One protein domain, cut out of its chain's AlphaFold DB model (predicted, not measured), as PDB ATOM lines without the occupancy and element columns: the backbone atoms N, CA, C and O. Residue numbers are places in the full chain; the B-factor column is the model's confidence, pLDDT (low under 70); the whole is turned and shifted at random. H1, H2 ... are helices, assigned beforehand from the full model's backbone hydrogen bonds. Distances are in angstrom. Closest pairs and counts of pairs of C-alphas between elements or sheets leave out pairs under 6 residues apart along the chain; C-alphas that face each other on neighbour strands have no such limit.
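Overview. This is residues 5 to 86 of the 153 residues of an uncharacterized protein of Desulfobacteraceae bacterium 4572_35.1 (UniProt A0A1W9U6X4). H2, H3 and H6 pack in a triangle, with H5 across H3, H4 on H2, and H1 near H5. The 82 printed residues include six named helices, H1 to H6 in order: all helix. The whole is compact, radius of gyration of the C-alphas 11.4 A, spanning 30 by 25 by 22 A.

Arrangement. Start from H6, residues 68 to 85, which touches H3, residues 30 to 39, at a shallow tilt of 29 degrees; C-alphas 39 and 68 are closest, 6.3 A. Its residues 77 to 85 alone touch H2, residues 15 to 28; C-alphas 24 and 85 are closest, 6.5 A. In H6, 11 of 14 O i to N i+4 pairs are within hydrogen-bond range; in the others, every pair.

Along the chain. Find C-alpha 5 at (21.281, 31.087, 14.261), where H1, residues 5 to 12, begins; H4 is residues 47 to 51, H5 57 to 65. H6 runs 21.3 A to C-alpha 85 at (19.365, 9.297, 13.407).

Size, cuts and confidence. The printed part has no cut; no printed residue is under pLDDT 70.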
ATOM      1  N   SER A   5      21.480  31.871  13.039       95.69
ATOM      2  CA  SER A   5      21.281  31.087  14.261       95.69
ATOM      3  C   SER A   5      21.632  29.603  14.086       95.69
ATOM      4  O   SER A   5      22.329  29.031  14.927       95.69
ATOM      5  N   VAL A   6      21.244  28.987  12.962       96.56
ATOM      6  CA  VAL A   6      21.566  27.583  12.636       96.56
ATOM      7  C   VAL A   6      23.068  27.412  12.420       96.56
ATOM      8  O   VAL A   6      23.685  26.492  12.964       96.56
ATOM      9  N   THR A   7      23.666  28.318  11.644       96.25
ATOM     10  CA  THR A   7      25.105  28.286  11.342       96.25
ATOM     11  C   THR A   7      25.929  28.464  12.618       96.25
ATOM     12  O   THR A   7      26.839  27.681  12.884       96.25
ATOM     13  N   THR A   8      25.554  29.428  13.455       96.56
ATOM     14  CA  THR A   8      26.201  29.729  14.737       96.56
ATOM     15  C   THR A   8      26.098  28.552  15.703       96.56
ATOM     16  O   THR A   8      27.106  28.136  16.275       96.56
ATOM     17  N   ALA A   9      24.907  27.963  15.850       96.88
ATOM     18  CA  ALA A   9      24.704  26.808  16.719       96.88
ATOM     19  C   ALA A   9      25.526  25.593  16.259       96.88
ATOM     20  O   ALA A   9      26.092  24.866  17.079       96.88
ATOM     21  N   TRP A  10      25.664  25.390  14.944       97.31
ATOM     22  CA  TRP A  10      26.579  24.381  14.417       97.31
ATOM     23  C   TRP A  10      28.030  24.712  14.738       97.31
ATOM     24  O   TRP A  10      28.759  23.842  15.199       97.31
ATOM     25  N   GLU A  11      28.487  25.939  14.506       96.19
ATOM     26  CA  GLU A  11      29.874  26.326  14.765       96.19
ATOM     27  C   GLU A  11      30.261  26.137  16.235       96.19
ATOM     28  O   GLU A  11      31.323  25.567  16.503       96.19
ATOM     29  N   GLN A  12      29.364  26.496  17.156       96.12
ATOM     30  CA  GLN A  12      29.523  26.339  18.605       96.12
ATOM     31  C   GLN A  12      29.426  24.883  19.084       96.12
ATOM     32  O   GLN A  12      29.907  24.558  20.175       96.12
ATOM     33  N   LEU A  13      28.861  23.979  18.276       96.19
ATOM     34  CA  LEU A  13      28.772  22.566  18.616       96.19
ATOM     35  C   LEU A  13      30.167  21.957  18.807       96.19
ATOM     36  O   LEU A  13      31.042  22.046  17.939       96.19
ATOM     37  N   ILE A  14      30.354  21.242  19.918       93.88
ATOM     38  CA  ILE A  14      31.612  20.548  20.207       93.88
ATOM     39  C   ILE A  14      31.990  19.576  19.075       93.88
ATOM     40  O   ILE A  14      31.166  18.794  18.591       93.88
ATOM     41  N   ASP A  15      33.270  19.543  18.695       91.81
ATOM     42  CA  ASP A  15      33.750  18.736  17.558       91.81
ATOM     43  C   ASP A  15      33.416  17.248  17.678       91.81
ATOM     44  O   ASP A  15      33.138  16.570  16.682       91.81
ATOM     45  N   LYS A  16      33.386  16.725  18.910       94.06
ATOM     46  CA  LYS A  16      32.970  15.344  19.183       94.06
ATOM     47  C   LYS A  16      31.567  15.062  18.636       94.06
ATOM     48  O   LYS A  16      31.356  13.984  18.079       94.06
ATOM     49  N   LYS A  17      30.639  16.015  18.771       95.19
ATOM     50  CA  LYS A  17      29.255  15.899  18.299       95.19
ATOM     51  C   LYS A  17      29.148  16.091  16.793       95.19
ATOM     52  O   LYS A  17      28.521  15.258  16.149       95.19
ATOM     53  N   LYS A  18      29.879  17.040  16.197       96.06
ATOM     54  CA  LYS A  18      30.012  17.123  14.727       96.06
ATOM     55  C   LYS A  18      30.529  15.809  14.125       96.06
ATOM     56  O   LYS A  18      30.050  15.351  13.090       96.06
ATOM     57  N   GLY A  19      31.491  15.160  14.788       95.62
ATOM     58  CA  GLY A  19      32.001  13.836  14.411       95.62
ATOM     59  C   GLY A  19      30.987  12.707  14.564       95.62
ATOM     60  O   GLY A  19      30.984  11.776  13.765       95.62
ATOM     61  N   GLU A  20      30.125  12.774  15.571       95.75
ATOM     62  CA  GLU A  20      29.012  11.841  15.743       95.75
ATOM     63  C   GLU A  20      27.970  11.996  14.633       95.75
ATOM     64  O   GLU A  20      27.678  11.008  13.965       95.75
ATOM     65  N   ILE A  21      27.515  13.226  14.366       96.81
ATOM     66  CA  ILE A  21      26.580  13.557  13.279       96.81
ATOM     67  C   ILE A  21      27.134  13.074  11.936       96.81
ATOM     68  O   ILE A  21      26.457  12.360  11.202       96.81
ATOM     69  N   CYS A  22      28.401  13.380  11.646       96.31
ATOM     70  CA  CYS A  22      29.085  12.940  10.431       96.31
ATOM     71  C   CYS A  22      29.099  11.407  10.293       96.31
ATOM     72  O   CYS A  22      28.721  10.876   9.252       96.31
ATOM     73  N   ARG A  23      29.460  10.672  11.357       96.81
ATOM     74  CA  ARG A  23      29.433   9.198  11.359       96.81
ATOM     75  C   ARG A  23      28.031   8.624  11.176       96.81
ATOM     76  O   ARG A  23      27.884   7.604  10.504       96.81
ATOM     77  N   LEU A  24      27.025   9.230  11.802       97.12
ATOM     78  CA  LEU A  24      25.638   8.789  11.687       97.12
ATOM     79  C   LEU A  24      25.115   9.008  10.270       97.12
ATOM     80  O   LEU A  24      24.638   8.049   9.668       97.12
ATOM     81  N   CYS A  25      25.317  10.204   9.712       97.50
ATOM     82  CA  CYS A  25      24.962  10.542   8.334       97.50
ATOM     83  C   CYS A  25      25.626   9.574   7.344       97.50
ATOM     84  O   CYS A  25      24.944   8.938   6.546       97.50
ATOM     85  N   ALA A  26      26.933   9.339   7.487       96.81
ATOM     86  CA  ALA A  26      27.684   8.399   6.658       96.81
ATOM     87  C   ALA A  26      27.118   6.969   6.664       96.81
ATOM     88  O   ALA A  26      27.158   6.280   5.645       96.81
ATOM     89  N   ARG A  27      26.608   6.516   7.815       96.31
ATOM     90  CA  ARG A  27      26.093   5.155   8.006       96.31
ATOM     91  C   ARG A  27      24.632   5.005   7.591       96.31
ATOM     92  O   ARG A  27      24.270   3.958   7.067       96.31
ATOM     93  N   GLN A  28      23.793   5.987   7.905       96.94
ATOM     94  CA  GLN A  28      22.334   5.872   7.808       96.94
ATOM     95  C   GLN A  28      21.751   6.636   6.615       96.94
ATOM     96  O   GLN A  28      20.685   6.274   6.132       96.94
ATOM     97  N   GLN A  29      22.459   7.644   6.102       96.12
ATOM     98  CA  GLN A  29      22.064   8.437   4.936       96.12
ATOM     99  C   GLN A  29      23.245   8.613   3.963       96.12
ATOM    100  O   GLN A  29      23.692   9.735   3.710       96.12
ATOM    101  N   PRO A  30      23.773   7.515   3.390       95.81
ATOM    102  CA  PRO A  30      24.986   7.559   2.574       95.81
ATOM    103  C   PRO A  30      24.881   8.508   1.372       95.81
ATOM    104  O   PRO A  30      25.877   9.130   1.024       95.81
ATOM    105  N   ALA A  31      23.690   8.686   0.788       96.25
ATOM    106  CA  ALA A  31      23.475   9.612  -0.327       96.25
ATOM    107  C   ALA A  31      23.610  11.096   0.080       96.25
ATOM    108  O   ALA A  31      24.221  11.881  -0.642       96.25
ATOM    109  N   VAL A  32      23.082  11.484   1.250       96.81
ATOM    110  CA  VAL A  32      23.266  12.842   1.803       96.81
ATOM    111  C   VAL A  32      24.738  13.057   2.147       96.81
ATOM    112  O   VAL A  32      25.314  14.100   1.844       96.81
ATOM    113  N   PHE A  33      25.382  12.039   2.718       97.12
ATOM    114  CA  PHE A  33      26.799  12.110   3.045       97.12
ATOM    115  C   PHE A  33      27.689  12.233   1.799       97.12
ATOM    116  O   PHE A  33      28.633  13.018   1.806       97.12
ATOM    117  N   GLU A  34      27.387  11.510   0.720       96.00
ATOM    118  CA  GLU A  34      28.101  11.616  -0.557       96.00
ATOM    119  C   GLU A  34      27.959  13.016  -1.164       96.00
ATOM    120  O   GLU A  34      28.969  13.628  -1.503       96.00
ATOM    121  N   ARG A  35      26.746  13.589  -1.183       96.56
ATOM    122  CA  ARG A  35      26.529  14.995  -1.577       96.56
ATOM    123  C   ARG A  35      27.392  15.957  -0.761       96.56
ATOM    124  O   ARG A  35      28.007  16.863  -1.320       96.56
ATOM    125  N   TRP A  36      27.505  15.726   0.548       96.75
ATOM    126  CA  TRP A  36      28.340  16.551   1.418       96.75
ATOM    127  C   TRP A  36      29.835  16.444   1.084       96.75
ATOM    128  O   TRP A  36      30.535  17.457   1.015       96.75
ATOM    129  N   ILE A  37      30.328  15.229   0.827       96.44
ATOM    130  CA  ILE A  37      31.710  14.972   0.387       96.44
ATOM    131  C   ILE A  37      31.996  15.650  -0.953       96.44
ATOM    132  O   ILE A  37      33.069  16.241  -1.131       96.44
ATOM    133  N   ASP A  38      31.050  15.556  -1.880       95.88
ATOM    134  CA  ASP A  38      31.146  16.087  -3.233       95.88
ATOM    135  C   ASP A  38      31.220  17.607  -3.215       95.88
ATOM    136  O   ASP A  38      32.162  18.179  -3.770       95.88
ATOM    137  N   ALA A  39      30.302  18.247  -2.490       96.12
ATOM    138  CA  ALA A  39      30.302  19.689  -2.281       96.12
ATOM    139  C   ALA A  39      31.609  20.171  -1.628       96.12
ATOM    140  O   ALA A  39      32.161  21.196  -2.023       96.12
ATOM    141  N   ALA A  40      32.152  19.405  -0.675       95.56
ATOM    142  CA  ALA A  40      33.399  19.726   0.023       95.56
ATOM    143  C   ALA A  40      34.674  19.457  -0.808       95.56
ATOM    144  O   ALA A  40      35.785  19.761  -0.353       95.56
ATOM    145  N   GLY A  41      34.553  18.859  -2.000       94.75
ATOM    146  CA  GLY A  41      35.694  18.482  -2.837       94.75
ATOM    147  C   GLY A  41      36.594  17.428  -2.179       94.75
ATOM    148  O   GLY A  41      37.821  17.486  -2.299       94.75
ATOM    149  N   LEU A  42      36.000  16.489  -1.435       94.62
ATOM    150  CA  LEU A  42      36.711  15.503  -0.614       94.62
ATOM    151  C   LEU A  42      36.767  14.094  -1.231       94.62
ATOM    152  O   LEU A  42      37.257  13.180  -0.573       94.62
ATOM    153  N   LYS A  43      36.357  13.898  -2.493       88.94
ATOM    154  CA  LYS A  43      36.375  12.580  -3.176       88.94
ATOM    155  C   LYS A  43      37.730  11.862  -3.142       88.94
ATOM    156  O   LYS A  43      37.783  10.639  -3.126       88.94
ATOM    157  N   SER A  44      38.830  12.615  -3.148       88.38
ATOM    158  CA  SER A  44      40.193  12.068  -3.113       88.38
ATOM    159  C   SER A  44      40.669  11.677  -1.708       88.38
ATOM    160  O   SER A  44      41.717  11.045  -1.561       88.38
ATOM    161  N   PHE A  45      39.926  12.046  -0.661       90.19
ATOM    162  CA  PHE A  45      40.266  11.699   0.710       90.19
ATOM    163  C   PHE A  45      39.858  10.257   0.998       90.19
ATOM    164  O   PHE A  45      38.828   9.763   0.547       90.19
ATOM    165  N   ARG A  46      40.646   9.574   1.836       91.56
ATOM    166  CA  ARG A  46      40.235   8.269   2.366       91.56
ATOM    167  C   ARG A  46      38.931   8.448   3.139       91.56
ATOM    168  O   ARG A  46      38.910   9.247   4.075       91.56
ATOM    169  N   TYR A  47      37.914   7.655   2.813       91.19
ATOM    170  CA  TYR A  47      36.584   7.717   3.429       91.19
ATOM    171  C   TYR A  47      36.638   7.790   4.962       91.19
ATOM    172  O   TYR A  47      36.056   8.685   5.569       91.19
ATOM    173  N   GLU A  48      37.454   6.946   5.604       91.50
ATOM    174  CA  GLU A  48      37.631   6.990   7.061       91.50
ATOM    175  C   GLU A  48      38.133   8.334   7.599       91.50
ATOM    176  O   GLU A  48      37.813   8.700   8.726       91.50
ATOM    177  N   SER A  49      38.960   9.052   6.841       91.06
ATOM    178  CA  SER A  49      39.463  10.363   7.259       91.06
ATOM    179  C   SER A  49      38.362  11.413   7.217       91.06
ATOM    180  O   SER A  49      38.339  12.285   8.081       91.06
ATOM    181  N   VAL A  50      37.435  11.293   6.266       93.50
ATOM    182  CA  VAL A  50      36.279  12.182   6.135       93.50
ATOM    183  C   VAL A  50      35.255  11.890   7.231       93.50
ATOM    184  O   VAL A  50      34.910  12.781   8.000       93.50
ATOM    185  N   VAL A  51      34.884  10.619   7.398       93.69
ATOM    186  CA  VAL A  51      33.956  10.150   8.442       93.69
ATOM    187  C   VAL A  51      34.460  10.473   9.852       93.69
ATOM    188  O   VAL A  51      33.690  10.854  10.730       93.69
ATOM    189  N   LYS A  52      35.770  10.344  10.096       91.69
ATOM    190  CA  LYS A  52      36.390  10.698  11.386       91.69
ATOM    191  C   LYS A  52      36.722  12.191  11.500       91.69
ATOM    192  O   LYS A  52      37.331  12.568  12.496       91.69
ATOM    193  N   ARG A  53      36.361  13.017  10.507       93.50
ATOM    194  CA  ARG A  53      36.632  14.464  10.454       93.50
ATOM    195  C   ARG A  53      38.098  14.808  10.778       93.50
ATOM    196  O   ARG A  53      38.382  15.705  11.563       93.50
ATOM    197  N   LYS A  54      39.051  14.069  10.197       89.94
ATOM    198  CA  LYS A  54      40.495  14.320  10.377       89.94
ATOM    199  C   LYS A  54      40.915  15.646   9.724       89.94
ATOM    200  O   LYS A  54      40.179  16.206   8.909       89.94
ATOM    201  N   ALA A  55      42.108  16.132  10.083       77.75
ATOM    202  CA  ALA A  55      42.641  17.426   9.652       77.75
ATOM    203  C   ALA A  55      42.446  17.684   8.143       77.75
ATOM    204  O   ALA A  55      42.784  16.844   7.307       77.75
ATOM    205  N   GLY A  56      41.865  18.841   7.814       81.50
ATOM    206  CA  GLY A  56      41.533  19.268   6.450       81.50
ATOM    207  C   GLY A  56      40.148  18.842   5.945       81.50
ATOM    208  O   GLY A  56      39.557  19.578   5.161       81.50
ATOM    209  N   ALA A  57      39.594  17.713   6.407       89.62
ATOM    210  CA  ALA A  57      38.243  17.287   6.022       89.62
ATOM    211  C   ALA A  57      37.159  18.017   6.829       89.62
ATOM    212  O   ALA A  57      36.172  18.460   6.255       89.62
ATOM    213  N   ALA A  58      37.366  18.187   8.141       92.06
ATOM    214  CA  ALA A  58      36.397  18.825   9.036       92.06
ATOM    215  C   ALA A  58      35.995  20.236   8.574       92.06
ATOM    216  O   ALA A  58      34.818  20.501   8.356       92.06
ATOM    217  N   SER A  59      36.980  21.110   8.353       91.31
ATOM    218  CA  SER A  59      36.737  22.498   7.949       91.31
ATOM    219  C   SER A  59      36.102  22.612   6.566       91.31
ATOM    220  O   SER A  59      35.281  23.494   6.346       91.31
ATOM    221  N   ARG A  60      36.445  21.717   5.630       94.25
ATOM    222  CA  ARG A  60      35.835  21.694   4.292       94.25
ATOM    223  C   ARG A  60      34.385  21.231   4.328       94.25
ATOM    224  O   ARG A  60      33.572  21.817   3.629       94.25
ATOM    225  N   LEU A  61      34.069  20.226   5.145       95.94
ATOM    226  CA  LEU A  61      32.687  19.803   5.379       95.94
ATOM    227  C   LEU A  61      31.867  20.955   5.977       95.94
ATOM    228  O   LEU A  61      30.807  21.287   5.452       95.94
ATOM    229  N   ASP A  62      32.374  21.612   7.020       94.69
ATOM    230  CA  ASP A  62      31.650  22.709   7.675       94.69
ATOM    231  C   ASP A  62      31.438  23.902   6.732       94.69
ATOM    232  O   ASP A  62      30.337  24.436   6.651       94.69
ATOM    233  N   ALA A  63      32.458  24.268   5.948       92.81
ATOM    234  CA  ALA A  63      32.398  25.414   5.040       92.81
ATOM    235  C   ALA A  63      31.327  25.289   3.944       92.81
ATOM    236  O   ALA A  63      30.868  26.314   3.429       92.81
ATOM    237  N   VAL A  64      30.963  24.063   3.557       95.06
ATOM    238  CA  VAL A  64      29.988  23.819   2.486       95.06
ATOM    239  C   VAL A  64      28.604  23.461   2.997       95.06
ATOM    240  O   VAL A  64      27.657  23.622   2.238       95.06
ATOM    241  N   LEU A  65      28.462  23.019   4.252       95.31
ATOM    242  CA  LEU A  65      27.197  22.499   4.783       95.31
ATOM    243  C   LEU A  65      26.023  23.461   4.536       95.31
ATOM    244  O   LEU A  65      24.988  23.045   4.033       95.31
ATOM    245  N   PHE A  66      26.225  24.753   4.809       94.38
ATOM    246  CA  PHE A  66      25.182  25.785   4.712       94.38
ATOM    247  C   PHE A  66      25.135  26.529   3.371       94.38
ATOM    248  O   PHE A  66      24.231  27.326   3.144       94.38
ATOM    249  N   LYS A  67      26.115  26.298   2.488       92.38
ATOM    250  CA  LYS A  67      26.230  26.980   1.183       92.38
ATOM    251  C   LYS A  67      25.887  26.073   0.011       92.38
ATOM    252  O   LYS A  67      25.502  26.557  -1.047       92.38
ATOM    253  N   ALA A  68      26.095  24.771   0.171       92.00
ATOM    254  CA  ALA A  68      25.808  23.797  -0.861       92.00
ATOM    255  C   ALA A  68      24.301  23.710  -1.086       92.00
ATOM    256  O   ALA A  68      23.527  23.645  -0.129       92.00
ATOM    257  N   GLU A  69      23.918  23.681  -2.363       91.81
ATOM    258  CA  GLU A  69      22.531  23.477  -2.780       91.81
ATOM    259  C   GLU A  69      21.572  24.473  -2.103       91.81
ATOM    260  O   GLU A  69      20.521  24.090  -1.604       91.81
ATOM    261  N   ASP A  70      21.983  25.740  -1.991       90.19
ATOM    262  CA  ASP A  70      21.202  26.825  -1.379       90.19
ATOM    263  C   ASP A  70      20.706  26.536   0.058       90.19
ATOM    264  O   ASP A  70      19.725  27.114   0.533       90.19
ATOM    265  N   GLY A  71      21.423  25.662   0.778       91.25
ATOM    266  CA  GLY A  71      21.110  25.247   2.146       91.25
ATOM    267  C   GLY A  71      20.322  23.942   2.250       91.25
ATOM    268  O   GLY A  71      20.157  23.432   3.359       91.25
ATOM    269  N   HIS A  72      19.888  23.347   1.134       93.44
ATOM    270  CA  HIS A  72      19.165  22.070   1.145       93.44
ATOM    271  C   HIS A  72      19.990  20.932   1.750       93.44
ATOM    272  O   HIS A  72      19.441  20.083   2.446       93.44
ATOM    273  N   LEU A  73      21.315  20.951   1.571       96.00
ATOM    274  CA  LEU A  73      22.192  19.970   2.207       96.00
ATOM    275  C   LEU A  73      22.119  20.037   3.742       96.00
ATOM    276  O   LEU A  73      22.055  18.999   4.401       96.00
ATOM    277  N   ALA A  74      22.123  21.244   4.313       96.19
ATOM    278  CA  ALA A  74      21.985  21.431   5.754       96.19
ATOM    279  C   ALA A  74      20.610  20.977   6.249       96.19
ATOM    280  O   ALA A  74      20.541  20.288   7.265       96.19
ATOM    281  N   ALA A  75      19.540  21.312   5.523       95.94
ATOM    282  CA  ALA A  75      18.187  20.888   5.868       95.94
ATOM    283  C   ALA A  75      18.074  19.354   5.908       95.94
ATOM    284  O   ALA A  75      17.713  18.801   6.943       95.94
ATOM    285  N   ASP A  76      18.474  18.662   4.834       96.81
ATOM    286  CA  ASP A  76      18.414  17.196   4.747       96.81
ATOM    287  C   ASP A  76      19.186  16.524   5.891       96.81
ATOM    288  O   ASP A  76      18.687  15.610   6.554       96.81
ATOM    289  N   LEU A  77      20.411  16.998   6.144       97.38
ATOM    290  CA  LEU A  77      21.282  16.433   7.166       97.38
ATOM    291  C   LEU A  77      20.738  16.668   8.578       97.38
ATOM    292  O   LEU A  77      20.712  15.731   9.380       97.38
ATOM    293  N   LEU A  78      20.340  17.902   8.901       97.44
ATOM    294  CA  LEU A  78      19.915  18.273  10.252       97.44
ATOM    295  C   LEU A  78      18.521  17.718  10.572       97.44
ATOM    296  O   LEU A  78      18.355  17.120  11.636       97.44
ATOM    297  N   ILE A  79      17.559  17.794   9.641       96.38
ATOM    298  CA  ILE A  79      16.248  17.135   9.791       96.38
ATOM    299  C   ILE A  79      16.447  15.636   9.981       96.38
ATOM    300  O   ILE A  79      15.903  15.052  10.919       96.38
ATOM    301  N   GLY A  80      17.256  15.002   9.126       96.25
ATOM    302  CA  GLY A  80      17.544  13.576   9.229       96.25
ATOM    303  C   GLY A  80      18.172  13.204  10.570       96.25
ATOM    304  O   GLY A  80      17.812  12.188  11.170       96.25
ATOM    305  N   TYR A  81      19.082  14.039  11.074       97.00
ATOM    306  CA  TYR A  81      19.706  13.828  12.373       97.00
ATOM    307  C   TYR A  81      18.683  13.860  13.508       97.00
ATOM    308  O   TYR A  81      18.634  12.915  14.296       97.00
ATOM    309  N   PHE A  82      17.848  14.896  13.561       97.00
ATOM    310  CA  PHE A  82      16.934  15.107  14.678       97.00
ATOM    311  C   PHE A  82      15.662  14.268  14.623       97.00
ATOM    312  O   PHE A  82      15.109  13.984  15.675       97.00
ATOM    313  N   THR A  83      15.203  13.841  13.447       94.81
ATOM    314  CA  THR A  83      13.963  13.051  13.325       94.81
ATOM    315  C   THR A  83      14.211  11.550  13.174       94.81
ATOM    316  O   THR A  83      13.328  10.759  13.489       94.81
ATOM    317  N   GLY A  84      15.401  11.136  12.719       93.50
ATOM    318  CA  GLY A  84      15.684   9.731  12.407       93.50
ATOM    319  C   GLY A  84      16.948   9.163  13.048       93.50
ATOM    320  O   GLY A  84      16.918   8.060  13.589       93.50
ATOM    321  N   MET A  85      18.077   9.876  12.988       95.19
ATOM    322  CA  MET A  85      19.365   9.297  13.407       95.19
ATOM    323  C   MET A  85      19.623   9.386  14.918       95.19
ATOM    324  O   MET A  85      20.303   8.518  15.472       95.19
ATOM    325  N   ALA A  86      19.110  10.428  15.578       93.19
ATOM    326  CA  ALA A  86      19.216  10.667  17.016       93.19
ATOM    327  C   ALA A  86      17.943  11.367  17.556       93.19
ATOM    328  O   ALA A  86      18.009  12.522  17.987       93.19
TER     329      ALA A  86